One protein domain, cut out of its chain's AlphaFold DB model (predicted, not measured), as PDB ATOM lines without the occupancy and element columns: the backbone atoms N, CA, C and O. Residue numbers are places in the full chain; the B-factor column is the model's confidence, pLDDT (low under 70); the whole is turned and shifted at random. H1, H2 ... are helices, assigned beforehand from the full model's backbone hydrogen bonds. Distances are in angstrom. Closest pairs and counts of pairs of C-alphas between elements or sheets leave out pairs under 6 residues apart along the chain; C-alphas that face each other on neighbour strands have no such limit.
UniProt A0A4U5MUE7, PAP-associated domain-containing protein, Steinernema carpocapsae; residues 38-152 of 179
ATOM      1  N   ALA A  38     174.626 177.363 163.894       90.62
ATOM      2  CA  ALA A  38     174.803 176.555 165.103       90.62
ATOM      3  C   ALA A  38     173.660 175.548 165.345       90.62
ATOM      4  O   ALA A  38     173.841 174.551 166.052       90.62
ATOM      5  N   THR A  39     172.472 175.816 164.806       93.94
ATOM      6  CA  THR A  39     171.326 174.900 164.848       93.94
ATOM      7  C   THR A  39     171.478 173.837 163.772       93.94
ATOM      8  O   THR A  39     171.443 172.654 164.100       93.94
ATOM      9  N   LEU A  40     171.786 174.239 162.535       96.94
ATOM     10  CA  LEU A  40     172.042 173.322 161.422       96.94
ATOM     11  C   LEU A  40     173.198 172.362 161.718       96.94
ATOM     12  O   LEU A  40     173.080 171.165 161.478       96.94
ATOM     13  N   PHE A  41     174.295 172.850 162.300       94.75
ATOM     14  CA  PHE A  41     175.432 172.003 162.658       94.75
ATOM     15  C   PHE A  41     175.092 170.990 163.764       94.75
ATOM     16  O   PHE A  41     175.497 169.833 163.691       94.75
ATOM     17  N   ALA A  42     174.312 171.394 164.773       94.44
ATOM     18  CA  ALA A  42     173.834 170.459 165.793       94.44
ATOM     19  C   ALA A  42     172.887 169.408 165.193       94.44
ATOM     20  O   ALA A  42     173.033 168.224 165.492       94.44
ATOM     21  N   GLY A  43     171.979 169.836 164.309       97.06
ATOM     22  CA  GLY A  43     171.063 168.960 163.582       97.06
ATOM     23  C   GLY A  43     171.781 167.987 162.648       97.06
ATOM     24  O   GLY A  43     171.397 166.828 162.580       97.06
ATOM     25  N   PHE A  44     172.867 168.411 161.996       97.69
ATOM     26  CA  PHE A  44     173.730 167.537 161.198       97.69
ATOM     27  C   PHE A  44     174.301 166.391 162.042       97.69
ATOM     28  O   PHE A  44     174.220 165.230 161.639       97.69
ATOM     29  N   LEU A  45     174.849 166.709 163.220       96.81
ATOM     30  CA  LEU A  45     175.389 165.697 164.125       96.81
ATOM     31  C   LEU A  45     174.282 164.758 164.611       96.81
ATOM     32  O   LEU A  45     174.440 163.548 164.513       96.81
ATOM     33  N   ASP A  46     173.156 165.301 165.086       97.12
ATOM     34  CA  ASP A  46     172.023 164.490 165.546       97.12
ATOM     35  C   ASP A  46     171.512 163.561 164.445       97.12
ATOM     36  O   ASP A  46     171.318 162.372 164.688       97.12
ATOM     37  N   TYR A  47     171.343 164.076 163.228       98.12
ATOM     38  CA  TYR A  47     170.872 163.295 162.093       98.12
ATOM     39  C   TYR A  47     171.804 162.117 161.803       98.12
ATOM     40  O   TYR A  47     171.351 160.978 161.784       98.12
ATOM     41  N   TYR A  48     173.107 162.355 161.630       98.19
ATOM     42  CA  TYR A  48     174.038 161.287 161.251       98.19
ATOM     43  C   TYR A  48     174.423 160.346 162.395       98.19
ATOM     44  O   TYR A  48     174.843 159.222 162.126       98.19
ATOM     45  N   ILE A  49     174.242 160.752 163.653       97.38
ATOM     46  CA  ILE A  49     174.341 159.839 164.800       97.38
ATOM     47  C   ILE A  49     173.200 158.812 164.777       97.38
ATOM     48  O   ILE A  49     173.436 157.643 165.071       97.38
ATOM     49  N   HIS A  50     171.987 159.234 164.409       97.56
ATOM     50  CA  HIS A  50     170.793 158.377 164.389       97.56
ATOM     51  C   HIS A  50     170.467 157.793 163.008       97.56
ATOM     52  O   HIS A  50     169.537 156.998 162.882       97.56
ATOM     53  N   PHE A  51     171.204 158.185 161.970       97.69
ATOM     54  CA  PHE A  51     171.025 157.663 160.624       97.69
ATOM     55  C   PHE A  51     171.245 156.148 160.616       97.69
ATOM     56  O   PHE A  51     172.232 155.653 161.165       97.69
ATOM     57  N   ASP A  52     170.340 155.405 159.975       97.12
ATOM     58  CA  ASP A  52     170.480 153.954 159.843       97.12
ATOM     59  C   ASP A  52     171.560 153.610 158.808       97.12
ATOM     60  O   ASP A  52     171.293 153.314 157.639       97.12
ATOM     61  N   TRP A  53     172.807 153.642 159.275       96.62
ATOM     62  CA  TRP A  53     173.989 153.270 158.514       96.62
ATOM     63  C   TRP A  53     174.015 151.799 158.116       96.62
ATOM     64  O   TRP A  53     174.852 151.449 157.294       96.62
ATOM     65  N   ASN A  54     173.156 150.928 158.655       95.38
ATOM     66  CA  ASN A  54     173.135 149.517 158.269       95.38
ATOM     67  C   ASN A  54     172.346 149.302 156.980       95.38
ATOM     68  O   ASN A  54     172.761 148.497 156.147       95.38
ATOM     69  N   SER A  55     171.261 150.052 156.788       96.88
ATOM     70  CA  SER A  55     170.344 149.835 155.665       96.88
ATOM     71  C   SER A  55     170.452 150.893 154.572       96.88
ATOM     72  O   SER A  55     170.180 150.587 153.410       96.88
ATOM     73  N   ASN A  56     170.857 152.121 154.905       97.69
ATOM     74  CA  ASN A  56     170.770 153.262 153.993       97.69
ATOM     75  C   ASN A  56     172.122 153.710 153.419       97.69
ATOM     76  O   ASN A  56     173.200 153.437 153.952       97.69
ATOM     77  N   VAL A  57     172.034 154.431 152.302       98.31
ATOM     78  CA  VAL A  57     173.133 155.069 151.578       98.31
ATOM     79  C   VAL A  57     172.881 156.572 151.547       98.31
ATOM     80  O   VAL A  57     171.799 157.021 151.173       98.31
ATOM     81  N   VAL A  58     173.895 157.356 151.903       98.38
ATOM     82  CA  VAL A  58     173.863 158.814 151.755       98.38
ATOM     83  C   VAL A  58     174.054 159.162 150.280       98.38
ATOM     84  O   VAL A  58     175.010 158.704 149.656       98.38
ATOM     85  N   GLN A  59     173.152 159.968 149.725       97.62
ATOM     86  CA  GLN A  59     173.190 160.425 148.335       97.62
ATOM     87  C   GLN A  59     172.534 161.807 148.219       97.62
ATOM     88  O   GLN A  59     171.749 162.187 149.088       97.62
ATOM     89  N   ILE A  60     172.860 162.547 147.159       96.56
ATOM     90  CA  ILE A  60     172.343 163.910 146.917       96.56
ATOM     91  C   ILE A  60     171.701 164.094 145.532       96.56
ATOM     92  O   ILE A  60     171.330 165.207 145.173       96.56
ATOM     93  N   ARG A  61     171.605 163.031 144.725       93.88
ATOM     94  CA  ARG A  61     171.167 163.100 143.320       93.88
ATOM     95  C   ARG A  61     169.662 162.916 143.122       93.88
ATOM     96  O   ARG A  61     169.148 163.280 142.071       93.88
ATOM     97  N   ARG A  62     168.974 162.269 144.066       92.56
ATOM     98  CA  ARG A  62     167.535 161.975 143.989       92.56
ATOM     99  C   ARG A  62     166.846 162.276 145.312       92.56
ATOM    100  O   ARG A  62     167.499 162.338 146.350       92.56
ATOM    101  N   SER A  63     165.529 162.433 145.285       90.75
ATOM    102  CA  SER A  63     164.748 162.671 146.501       90.75
ATOM    103  C   SER A  63     164.435 161.381 147.258       90.75
ATOM    104  O   SER A  63     164.299 161.422 148.478       90.75
ATOM    105  N   GLU A  64     164.334 160.234 146.576       95.06
ATOM    106  CA  GLU A  64     164.030 158.971 147.250       95.06
ATOM    107  C   GLU A  64     165.237 158.401 148.004       95.06
ATOM    108  O   GLU A  64     166.386 158.448 147.546       95.06
ATOM    109  N   ASN A  65     164.953 157.757 149.136       95.69
ATOM    110  CA  ASN A  65     165.953 157.019 149.900       95.69
ATOM    111  C   ASN A  65     166.639 155.961 149.030       95.69
ATOM    112  O   ASN A  65     166.033 155.369 148.138       95.69
ATOM    113  N   LEU A  66     167.924 155.728 149.283       97.44
ATOM    114  CA  LEU A  66     168.719 154.706 148.615       97.44
ATOM    115  C   LEU A  66     169.200 153.699 149.646       97.44
ATOM    116  O   LEU A  66     169.823 154.074 150.637       97.44
ATOM    117  N   THR A  67     168.917 152.423 149.407       97.69
ATOM    118  CA  THR A  67     169.298 151.351 150.328       97.69
ATOM    119  C   THR A  67     170.604 150.676 149.918       97.69
ATOM    120  O   THR A  67     170.979 150.619 148.742       97.69
ATOM    121  N   LYS A  68     171.308 150.095 150.894       97.69
ATOM    122  CA  LYS A  68     172.478 149.250 150.628       97.69
ATOM    123  C   LYS A  68     172.106 147.998 149.853       97.69
ATOM    124  O   LYS A  68     172.927 147.525 149.073       97.69
ATOM    125  N   THR A  69     170.886 147.493 150.033       97.19
ATOM    126  CA  THR A  69     170.357 146.346 149.290       97.19
ATOM    127  C   THR A  69     170.277 146.638 147.799       97.19
ATOM    128  O   THR A  69     170.791 145.849 147.008       97.19
ATOM    129  N   GLU A  70     169.739 147.799 147.411       96.62
ATOM    130  CA  GLU A  70     169.737 148.252 146.011       96.62
ATOM    131  C   GLU A  70     171.158 148.341 145.433       96.62
ATOM    132  O   GLU A  70     171.386 147.995 144.274       96.62
ATOM    133  N   LYS A  71     172.128 148.785 146.241       96.88
ATOM    134  CA  LYS A  71     173.526 148.970 145.818       96.88
ATOM    135  C   LYS A  71     174.423 147.749 145.954       96.88
ATOM    136  O   LYS A  71     175.518 147.752 145.395       96.88
ATOM    137  N   LYS A  72     173.983 146.718 146.673       96.25
ATOM    138  CA  LYS A  72     174.800 145.571 147.091       96.25
ATOM    139  C   LYS A  72     176.060 145.990 147.869       96.25
ATOM    140  O   LYS A  72     177.136 145.438 147.662       96.25
ATOM    141  N   TRP A  73     175.938 146.978 148.758       95.56
ATOM    142  CA  TRP A  73     177.051 147.521 149.561       95.56
ATOM    143  C   TRP A  73     177.041 147.040 151.022       95.56
ATOM    144  O   TRP A  73     177.302 147.812 151.940       95.56
ATOM    145  N   PHE A  74     176.727 145.765 151.251       90.81
ATOM    146  CA  PHE A  74     176.468 145.211 152.588       90.81
ATOM    147  C   PHE A  74     177.670 145.273 153.549       90.81
ATOM    148  O   PHE A  74     177.484 145.492 154.742       90.81
ATOM    149  N   ASP A  75     178.895 145.158 153.028       88.69
ATOM    150  CA  ASP A  75     180.112 144.985 153.841       88.69
ATOM    151  C   ASP A  75     180.810 146.301 154.231       88.69
ATOM    152  O   ASP A  75     181.920 146.303 154.767       88.69
ATOM    153  N   CYS A  76     180.205 147.450 153.918       93.50
ATOM    154  CA  CYS A  76     180.775 148.761 154.225       93.50
ATOM    155  C   CYS A  76     180.099 149.356 155.469       93.50
ATOM    156  O   CYS A  76     178.870 149.425 155.492       93.50
ATOM    157  N   PRO A  77     180.847 149.847 156.479       95.75
ATOM    158  CA  PRO A  77     180.239 150.449 157.666       95.75
ATOM    159  C   PRO A  77     179.450 151.717 157.323       95.75
ATOM    160  O   PRO A  77     178.362 151.926 157.845       95.75
ATOM    161  N   PHE A  78     179.962 152.513 156.383       97.38
ATOM    162  CA  PHE A  78     179.274 153.656 155.797       97.38
ATOM    163  C   PHE A  78     179.103 153.456 154.294       97.38
ATOM    164  O   PHE A  78     179.871 152.739 153.648       97.38
ATOM    165  N   CYS A  79     178.085 154.104 153.739       98.06
ATOM    166  CA  CYS A  79     177.845 154.139 152.307       98.06
ATOM    167  C   CYS A  79     177.478 155.557 151.894       98.06
ATOM    168  O   CYS A  79     176.441 156.072 152.308       98.06
ATOM    169  N   ILE A  80     178.327 156.165 151.068       98.44
ATOM    170  CA  ILE A  80     178.102 157.493 150.501       98.44
ATOM    171  C   ILE A  80     178.302 157.373 148.992       98.44
ATOM    172  O   ILE A  80     179.402 157.056 148.536       98.44
ATOM    173  N   GLU A  81     177.223 157.557 148.237       98.44
ATOM    174  CA  GLU A  81     177.214 157.490 146.776       98.44
ATOM    175  C   GLU A  81     177.841 158.762 146.185       98.44
ATOM    176  O   GLU A  81     177.508 159.878 146.584       98.44
ATOM    177  N   ASP A  82     178.731 158.594 145.209       97.81
ATOM    178  CA  ASP A  82     179.153 159.694 144.341       97.81
ATOM    179  C   ASP A  82     177.972 160.163 143.460       97.81
ATOM    180  O   ASP A  82     177.311 159.324 142.839       97.81
ATOM    181  N   PRO A  83     177.696 161.478 143.358       96.19
ATOM    182  CA  PRO A  83     176.513 161.990 142.660       96.19
ATOM    183  C   PRO A  83     176.462 161.644 141.165       96.19
ATOM    184  O   PRO A  83     175.373 161.637 140.592       96.19
ATOM    185  N   PHE A  84     177.604 161.330 140.543       95.69
ATOM    186  CA  PHE A  84     177.697 161.010 139.117       95.69
ATOM    187  C   PHE A  84     178.189 159.579 138.882       95.69
ATOM    188  O   PHE A  84     177.606 158.822 138.102       95.69
ATOM    189  N   LYS A  85     179.239 159.157 139.592       96.00
ATOM    190  CA  LYS A  85     179.804 157.806 139.498       96.00
ATOM    191  C   LYS A  85     179.037 156.847 140.402       96.00
ATOM    192  O   LYS A  85     179.551 156.385 141.407       96.00
ATOM    193  N   LEU A  86     177.812 156.488 140.018       95.50
ATOM    194  CA  LEU A  86     176.839 155.813 140.900       95.50
ATOM    195  C   LEU A  86     177.272 154.455 141.493       95.50
ATOM    196  O   LEU A  86     176.632 153.948 142.413       95.50
ATOM    197  N   HIS A  87     178.313 153.815 140.966       95.06
ATOM    198  CA  HIS A  87     178.877 152.580 141.531       95.06
ATOM    199  C   HIS A  87     180.025 152.834 142.521       95.06
ATOM    200  O   HIS A  87     180.545 151.893 143.120       95.06
ATOM    201  N   HIS A  88     180.427 154.089 142.702       96.62
ATOM    202  CA  HIS A  88     181.512 154.495 143.575       96.62
ATOM    203  C   HIS A  88     180.974 154.836 144.969       96.62
ATOM    204  O   HIS A  88     180.265 155.825 145.159       96.62
ATOM    205  N   ASN A  89     181.337 154.014 145.957       97.56
ATOM    206  CA  ASN A  89     181.180 154.355 147.367       97.56
ATOM    207  C   ASN A  89     182.407 155.156 147.831       97.56
ATOM    208  O   ASN A  89     183.506 154.598 147.942       97.56
ATOM    209  N   LEU A  90     182.208 156.432 148.173       97.75
ATOM    210  CA  LEU A  90     183.261 157.345 148.648       97.75
ATOM    211  C   LEU A  90     183.912 156.883 149.961       97.75
ATOM    212  O   LEU A  90     185.012 157.307 150.306       97.75
ATOM    213  N   THR A  91     183.252 155.980 150.687       96.50
ATOM    214  CA  THR A  91     183.733 155.424 151.959       96.50
ATOM    215  C   THR A  91     184.269 153.997 151.839       96.50
ATOM    216  O   THR A  91     184.545 153.361 152.850       96.50
ATOM    217  N   SER A  92     184.495 153.494 150.621       93.31
ATOM    218  CA  SER A  92     185.006 152.132 150.371       93.31
ATOM    219  C   SER A  92     186.330 151.806 151.083       93.31
ATOM    220  O   SER A  92     186.598 150.650 151.407       93.31
ATOM    221  N   ALA A  93     187.159 152.814 151.374       89.94
ATOM    222  CA  ALA A  93     188.413 152.644 152.109       89.94
ATOM    223  C   ALA A  93     188.257 152.681 153.644       89.94
ATOM    224  O   ALA A  93     189.205 152.344 154.365       89.94
ATOM    225  N   VAL A  94     187.092 153.083 154.162       89.19
ATOM    226  CA  VAL A  94     186.834 153.243 155.598       89.19
ATOM    227  C   VAL A  94     186.647 151.870 156.237       89.19
ATOM    228  O   VAL A  94     185.762 151.104 155.870       89.19
ATOM    229  N   SER A  95     187.497 151.532 157.208       90.31
ATOM    230  CA  SER A  95     187.320 150.320 158.015       90.31
ATOM    231  C   SER A  95     186.301 150.539 159.133       90.31
ATOM    232  O   SER A  95     186.077 151.672 159.555       90.31
ATOM    233  N   TYR A  96     185.747 149.454 159.679       91.12
ATOM    234  CA  TYR A  96     184.837 149.507 160.830       91.12
ATOM    235  C   TYR A  96     185.417 150.284 162.019       91.12
ATOM    236  O   TYR A  96     184.732 151.130 162.575       91.12
ATOM    237  N   ASN A  97     186.700 150.091 162.348       88.19
ATOM    238  CA  ASN A  97     187.346 150.830 163.442       88.19
ATOM    239  C   ASN A  97     187.388 152.344 163.182       88.19
ATOM    240  O   ASN A  97     187.233 153.137 164.107       88.19
ATOM    241  N   VAL A  98     187.609 152.752 161.927       88.88
ATOM    242  CA  VAL A  98     187.597 154.172 161.546       88.88
ATOM    243  C   VAL A  98     186.170 154.714 161.576       88.88
ATOM    244  O   VAL A  98     185.957 155.805 162.089       88.88
ATOM    245  N   ALA A  99     185.192 153.951 161.085       93.44
ATOM    246  CA  ALA A  99     183.787 154.340 161.128       93.44
ATOM    247  C   ALA A  99     183.275 154.502 162.564       93.44
ATOM    248  O   ALA A  99     182.707 155.538 162.894       93.44
ATOM    249  N   GLN A 100     183.551 153.534 163.442       91.06
ATOM    250  CA  GLN A 100     183.215 153.620 164.863       91.06
ATOM    251  C   GLN A 100     183.856 154.851 165.501       91.06
ATOM    252  O   GLN A 100     183.191 155.610 166.196       91.06
ATOM    253  N   PHE A 101     185.128 155.109 165.203       89.25
ATOM    254  CA  PHE A 101     185.803 156.299 165.700       89.25
ATOM    255  C   PHE A 101     185.151 157.608 165.226       89.25
ATOM    256  O   PHE A 101     185.026 158.550 166.011       89.25
ATOM    257  N   ILE A 102     184.720 157.679 163.962       92.19
ATOM    258  CA  ILE A 102     183.957 158.817 163.431       92.19
ATOM    259  C   ILE A 102     182.637 158.979 164.202       92.19
ATOM    260  O   ILE A 102     182.351 160.087 164.653       92.19
ATOM    261  N   MET A 103     181.883 157.895 164.428       94.56
ATOM    262  CA  MET A 103     180.641 157.925 165.218       94.56
ATOM    263  C   MET A 103     180.884 158.422 166.646       94.56
ATOM    264  O   MET A 103     180.231 159.368 167.084       94.56
ATOM    265  N   ASP A 104     181.873 157.860 167.344       91.38
ATOM    266  CA  ASP A 104     182.232 158.261 168.707       91.38
ATOM    267  C   ASP A 104     182.607 159.748 168.779       91.38
ATOM    268  O   ASP A 104     182.271 160.439 169.744       91.38
ATOM    269  N   THR A 105     183.299 160.254 167.753       91.31
ATOM    270  CA  THR A 105     183.699 161.664 167.656       91.31
ATOM    271  C   THR A 105     182.487 162.566 167.430       91.31
ATOM    272  O   THR A 105     182.364 163.596 168.096       91.31
ATOM    273  N   MET A 106     181.557 162.176 166.551       93.75
ATOM    274  CA  MET A 106     180.305 162.915 166.342       93.75
ATOM    275  C   MET A 106     179.465 162.955 167.624       93.75
ATOM    276  O   MET A 106     179.053 164.041 168.039       93.75
ATOM    277  N   CYS A 107     179.292 161.817 168.308       93.38
ATOM    278  CA  CYS A 107     178.565 161.723 169.577       93.38
ATOM    279  C   CYS A 107     179.152 162.644 170.654       93.38
ATOM    280  O   CYS A 107     178.432 163.445 171.252       93.38
ATOM    281  N   GLN A 108     180.467 162.583 170.876       91.44
ATOM    282  CA  GLN A 108     181.139 163.433 171.864       91.44
ATOM    283  C   GLN A 108     181.025 164.919 171.516       91.44
ATOM    284  O   GLN A 108     180.746 165.742 172.391       91.44
ATOM    285  N   THR A 109     181.198 165.265 170.238       92.75
ATOM    286  CA  THR A 109     181.058 166.646 169.756       92.75
ATOM    287  C   THR A 109     179.648 167.159 170.028       92.75
ATOM    288  O   THR A 109     179.475 168.256 170.564       92.75
ATOM    289  N   ARG A 110     178.628 166.348 169.731       93.88
ATOM    290  CA  ARG A 110     177.227 166.721 169.929       93.88
ATOM    291  C   ARG A 110     176.858 166.899 171.398       93.88
ATOM    292  O   ARG A 110     176.124 167.835 171.731       93.88
ATOM    293  N   GLN A 111     177.376 166.037 172.271       91.94
ATOM    294  CA  GLN A 111     177.191 166.152 173.718       91.94
ATOM    295  C   GLN A 111     177.807 167.448 174.252       91.94
ATOM    296  O   GLN A 111     177.133 168.209 174.947       91.94
ATOM    297  N   LYS A 112     179.053 167.754 173.873       90.69
ATOM    298  CA  LYS A 112     179.741 168.975 174.319       90.69
ATOM    299  C   LYS A 112     179.104 170.241 173.774       90.69
ATOM    300  O   LYS A 112     178.968 171.212 174.509       90.69
ATOM    301  N   LEU A 113     178.637 170.219 172.527       91.31
ATOM    302  CA  LEU A 113     177.873 171.332 171.970       91.31
ATOM    303  C   LEU A 113     176.583 171.579 172.772       91.31
ATOM    304  O   LEU A 113     176.222 172.728 173.009       91.31
ATOM    305  N   GLY A 114     175.919 170.515 173.238       90.56
ATOM    306  CA  GLY A 114     174.776 170.615 174.149       90.56
ATOM    307  C   GLY A 114     175.141 171.243 175.499       90.56
ATOM    308  O   GLY A 114     174.438 172.134 175.966       90.56
ATOM    309  N   GLN A 115     176.270 170.840 176.088       89.81
ATOM    310  CA  GLN A 115     176.776 171.418 177.340       89.81
ATOM    311  C   GLN A 115     177.111 172.906 177.192       89.81
ATOM    312  O   GLN A 115     176.736 173.697 178.051       89.81
ATOM    313  N   LEU A 116     177.767 173.300 176.093       89.56
ATOM    314  CA  LEU A 116     178.055 174.705 175.797       89.56
ATOM    315  C   LEU A 116     176.772 175.527 175.648       89.56
ATOM    316  O   LEU A 116     176.685 176.614 176.208       89.56
ATOM    317  N   LYS A 117     175.763 175.005 174.936       86.50
ATOM    318  CA  LYS A 117     174.462 175.677 174.771       86.50
ATOM    319  C   LYS A 117     173.697 175.832 176.088       86.50
ATOM    320  O   LYS A 117     172.921 176.770 176.218       86.50
ATOM    321  N   ALA A 118     173.900 174.930 177.048       88.81
ATOM    322  CA  ALA A 118     173.265 175.000 178.363       88.81
ATOM    323  C   ALA A 118     173.914 176.038 179.298       88.81
ATOM    324  O   ALA A 118     173.332 176.379 180.330       88.81
ATOM    325  N   LYS A 119     175.110 176.549 178.971       89.81
ATOM    326  CA  LYS A 119     175.766 177.591 179.767       89.81
ATOM    327  C   LYS A 119     175.119 178.953 179.512       89.81
ATOM    328  O   LYS A 119     174.923 179.353 178.370       89.81
ATOM    329  N   LYS A 120     174.849 179.686 180.597       87.06
ATOM    330  CA  LYS A 120     174.296 181.050 180.550       87.06
ATOM    331  C   LYS A 120     175.280 182.054 179.937       87.06
ATOM    332  O   LYS A 120     174.864 182.953 179.219       87.06
ATOM    333  N   GLU A 121     176.570 181.870 180.207       91.19
ATOM    334  CA  GLU A 121     177.665 182.659 179.646       91.19
ATOM    335  C   GLU A 121     178.782 181.722 179.178       91.19
ATOM    336  O   GLU A 121     179.106 180.734 179.841       91.19
ATOM    337  N   LEU A 122     179.351 182.031 178.014       90.50
ATOM    338  CA  LEU A 122     180.428 181.273 177.386       90.50
ATOM    339  C   LEU A 122     181.740 182.030 177.544       90.50
ATOM    340  O   LEU A 122     181.848 183.183 177.129       90.50
ATOM    341  N   THR A 123     182.753 181.370 178.099       92.94
ATOM    342  CA  THR A 123     184.103 181.936 178.181       92.94
ATOM    343  C   THR A 123     184.954 181.506 176.987       92.94
ATOM    344  O   THR A 123     184.691 180.488 176.342       92.94
ATOM    345  N   PHE A 124     186.034 182.241 176.708       92.25
ATOM    346  CA  PHE A 124     187.016 181.835 175.695       92.25
ATOM    347  C   PHE A 124     187.597 180.441 175.981       92.25
ATOM    348  O   PHE A 124     187.745 179.632 175.067       92.25
ATOM    349  N   ASN A 125     187.859 180.130 177.255       93.12
ATOM    350  CA  ASN A 125     188.388 178.832 177.671       93.12
ATOM    351  C   ASN A 125     187.405 177.688 177.395       93.12
ATOM    352  O   ASN A 125     187.837 176.604 177.014       93.12
ATOM    353  N   ASP A 126     186.096 177.926 177.521       90.62
ATOM    354  CA  ASP A 126     185.073 176.930 177.178       90.62
ATOM    355  C   ASP A 126     185.079 176.603 175.684       90.62
ATOM    356  O   ASP A 126     185.029 175.436 175.290       90.62
ATOM    357  N   VAL A 127     185.179 177.640 174.847       88.19
ATOM    358  CA  VAL A 127     185.257 177.484 173.391       88.19
ATOM    359  C   VAL A 127     186.541 176.755 173.003       88.19
ATOM    360  O   VAL A 127     186.490 175.816 172.211       88.19
ATOM    361  N   GLN A 128     187.683 177.127 173.588       89.62
ATOM    362  CA  GLN A 128     188.950 176.439 173.338       89.62
ATOM    363  C   GLN A 128     188.897 174.974 173.772       89.62
ATOM    364  O   GLN A 128     189.234 174.098 172.981       89.62
ATOM    365  N   ALA A 129     188.405 174.679 174.977       88.00
ATOM    366  CA  ALA A 129     188.276 173.307 175.463       88.00
ATOM    367  C   ALA A 129     187.384 172.453 174.548       88.00
ATOM    368  O   ALA A 129     187.696 171.291 174.280       88.00
ATOM    369  N   PHE A 130     186.299 173.028 174.021       88.69
ATOM    370  CA  PHE A 130     185.470 172.365 173.021       88.69
ATOM    371  C   PHE A 130     186.251 172.068 171.738       88.69
ATOM    372  O   PHE A 130     186.290 170.907 171.324       88.69
ATOM    373  N   LEU A 131     186.910 173.073 171.153       87.31
ATOM    374  CA  LEU A 131     187.681 172.931 169.915       87.31
ATOM    375  C   LEU A 131     188.808 171.903 170.047       87.31
ATOM    376  O   LEU A 131     188.952 171.051 169.171       87.31
ATOM    377  N   GLU A 132     189.562 171.935 171.147       86.38
ATOM    378  CA  GLU A 132     190.602 170.940 171.436       86.38
ATOM    379  C   GLU A 132     190.025 169.534 171.491       86.38
ATOM    380  O   GLU A 132     190.616 168.575 171.002       86.38
ATOM    381  N   SER A 133     188.828 169.403 172.043       81.69
ATOM    382  CA  SER A 133     188.213 168.102 172.189       81.69
ATOM    383  C   SER A 133     187.612 167.520 170.911       81.69
ATOM    384  O   SER A 133     187.356 166.318 170.856       81.69
ATOM    385  N   CYS A 134     187.407 168.356 169.894       78.94
ATOM    386  CA  CYS A 134     187.043 167.931 168.547       78.94
ATOM    387  C   CYS A 134     188.272 167.484 167.734       78.94
ATOM    388  O   CYS A 134     188.115 166.920 166.650       78.94
ATOM    389  N   ARG A 135     189.500 167.732 168.218       75.81
ATOM    390  CA  ARG A 135     190.723 167.292 167.537       75.81
ATOM    391  C   ARG A 135     190.961 165.806 167.760       75.81
ATOM    392  O   ARG A 135     190.812 165.272 168.857       75.81
ATOM    393  N   LEU A 136     191.399 165.131 166.701       65.69
ATOM    394  CA  LEU A 136     191.761 163.721 166.778       65.69
ATOM    395  C   LEU A 136     193.053 163.564 167.598       65.69
ATOM    396  O   LEU A 136     194.039 164.244 167.299       65.69
ATOM    397  N   PRO A 137     193.113 162.641 168.577       65.19
ATOM    398  CA  PRO A 137     194.349 162.377 169.303       65.19
ATOM    399  C   PRO A 137     195.455 161.946 168.333       65.19
ATOM    400  O   PRO A 137     195.258 161.024 167.536       65.19
ATOM    401  N   HIS A 138     196.632 162.568 168.431       59.72
ATOM    402  CA  HIS A 138     197.766 162.362 167.519       59.72
ATOM    403  C   HIS A 138     198.114 160.872 167.313       59.72
ATOM    404  O   HIS A 138     198.346 160.406 166.196       59.72
ATOM    405  N   ASN A 139     198.043 160.081 168.385       59.06
ATOM    406  CA  ASN A 139     198.338 158.644 168.375       59.06
ATOM    407  C   ASN A 139     197.346 157.841 167.513       59.06
ATOM    408  O   ASN A 139     197.709 156.830 166.913       59.06
ATOM    409  N   ARG A 140     196.091 158.299 167.412       57.88
ATOM    410  CA  ARG A 140     195.060 157.650 166.595       57.88
ATOM    411  C   ARG A 140     195.185 158.023 165.119       57.88
ATOM    412  O   ARG A 140     195.002 157.144 164.281       57.88
ATOM    413  N   VAL A 141     195.609 159.246 164.786       60.78
ATOM    414  CA  VAL A 141     195.897 159.654 163.392       60.78
ATOM    415  C   VAL A 141     196.967 158.750 162.762       60.78
ATOM    416  O   VAL A 141     196.820 158.299 161.623       60.78
ATOM    417  N   LEU A 142     198.005 158.390 163.524       59.84
ATOM    418  CA  LEU A 142     199.049 157.459 163.077       59.84
ATOM    419  C   LEU A 142     198.508 156.045 162.801       59.84
ATOM    420  O   LEU A 142     198.910 155.407 161.829       59.84
ATOM    421  N   SER A 143     197.562 155.561 163.612       58.56
ATOM    422  CA  SER A 143     196.939 154.246 163.396       58.56
ATOM    423  C   SER A 143     196.095 154.199 162.116       58.56
ATOM    424  O   SER A 143     196.211 153.253 161.337       58.56
ATOM    425  N   VAL A 144     195.326 155.257 161.836       59.03
ATOM    426  CA  VAL A 144     194.493 155.363 160.627       59.03
ATOM    427  C   VAL A 144     195.369 155.480 159.378       59.03
ATOM    428  O   VAL A 144     195.187 154.741 158.412       59.03
ATOM    429  N   THR A 145     196.384 156.347 159.410       59.12
ATOM    430  CA  THR A 145     197.301 156.549 158.275       59.12
ATOM    431  C   THR A 145     198.147 155.312 157.959       59.12
ATOM    432  O   THR A 145     198.399 155.032 156.784       59.12
ATOM    433  N   ARG A 146     198.549 154.524 158.967       56.81
ATOM    434  CA  ARG A 146     199.292 153.268 158.761       56.81
ATOM    435  C   ARG A 146     198.448 152.201 158.055       56.81
ATOM    436  O   ARG A 146     198.958 151.552 157.143       56.81
ATOM    437  N   VAL A 147     197.171 152.063 158.424       56.16
ATOM    438  CA  VAL A 147     196.229 151.136 157.763       56.16
ATOM    439  C   VAL A 147     195.990 151.542 156.307       56.16
ATOM    440  O   VAL A 147     195.999 150.687 155.422       56.16
ATOM    441  N   VAL A 148     195.850 152.844 156.035       56.41
ATOM    442  CA  VAL A 148     195.716 153.361 154.665       56.41
ATOM    443  C   VAL A 148     196.972 153.051 153.845       56.41
ATOM    444  O   VAL A 148     196.864 152.431 152.791       56.41
ATOM    445  N   LYS A 149     198.179 153.371 154.341       53.94
ATOM    446  CA  LYS A 149     199.433 153.077 153.617       53.94
ATOM    447  C   LYS A 149     199.590 151.588 153.288       53.94
ATOM    448  O   LYS A 149     199.968 151.267 152.167       53.94
ATOM    449  N   GLN A 150     199.261 150.687 154.215       53.12
ATOM    450  CA  GLN A 150     199.356 149.238 153.984       53.12
ATOM    451  C   GLN A 150     198.411 148.732 152.884       53.12
ATOM    452  O   GLN A 150     198.788 147.817 152.158       53.12
ATOM    453  N   ARG A 151     197.224 149.332 152.715       52.25
ATOM    454  CA  ARG A 151     196.271 148.950 151.655       52.25
ATOM    455  C   ARG A 151     196.678 149.428 150.256       52.25
ATOM    456  O   ARG A 151     196.326 148.771 149.282       52.25
ATOM    457  N   TYR A 152     197.429 150.527 150.150       45.12
ATOM    458  CA  TYR A 152     197.915 151.064 148.868       45.12
ATOM    459  C   TYR A 152     199.335 150.606 148.490       45.12
ATOM    460  O   TYR A 152     199.781 150.856 147.368       45.12
TER     461      TYR A 152
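AT A GLANCE: This is residues 38 to 152 of the 179 residues of the protein "PAP-associated domain-containing protein" of Steinernema carpocapsae (UniProt A0A4U5MUE7). Look first for long H3 in the middle: H1 packs on one side, H4 folds back along its last part, and H5 lies loosely beyond its first part. A loop-rich lobe, residues 51 to 95 with tiny H2, sits at H3's first end. The 115 printed residues hold five named helices, H1 to H5 in order, and no named strand: all helix, loose, radius of gyration of the C-alphas 16.9 A, spans 49 by 38 by 22 A.

IN THESE COORDINATES: Find C-alpha 96 at (184.837, 149.507, 160.830); H3 runs 33.0 A to residue 118. H1 is residues 38 to 50, 18.6 A; H2, 68 to 71; H4, 124 to 133, 14.2 A; H5, 138 to 152, 21.8 A, ending at (197.915, 151.064, 148.868).

HOW THE PARTS SIT: H3 touches H1 with residues 103 to 113 alone, closest C-alphas Leu 45 and Met 106, 6.1 A, at a steep tilt of 40 degrees. With residues 109 to 116 alone it touches H4, a helical hairpin, closest C-alphas Lys 112 and Phe 130, 6.8 A. H5 is close but not clearly touching H3, closest C-alphas Val 98 and Val 144, 7.1 A. H2 touches no helix. Every O i to N i+4 pair is within hydrogen-bond range in H1, H3 and H4, 10 of 11 in H5; H2 is too short for one.

THE WHOLE: The farthest C-alphas, Lys 120 and Tyr 152, are 49.6 A apart. The printed part has no cut; links H1 to H2 and H2 to H3 are long. Residues 136 to 152 have pLDDT under 70.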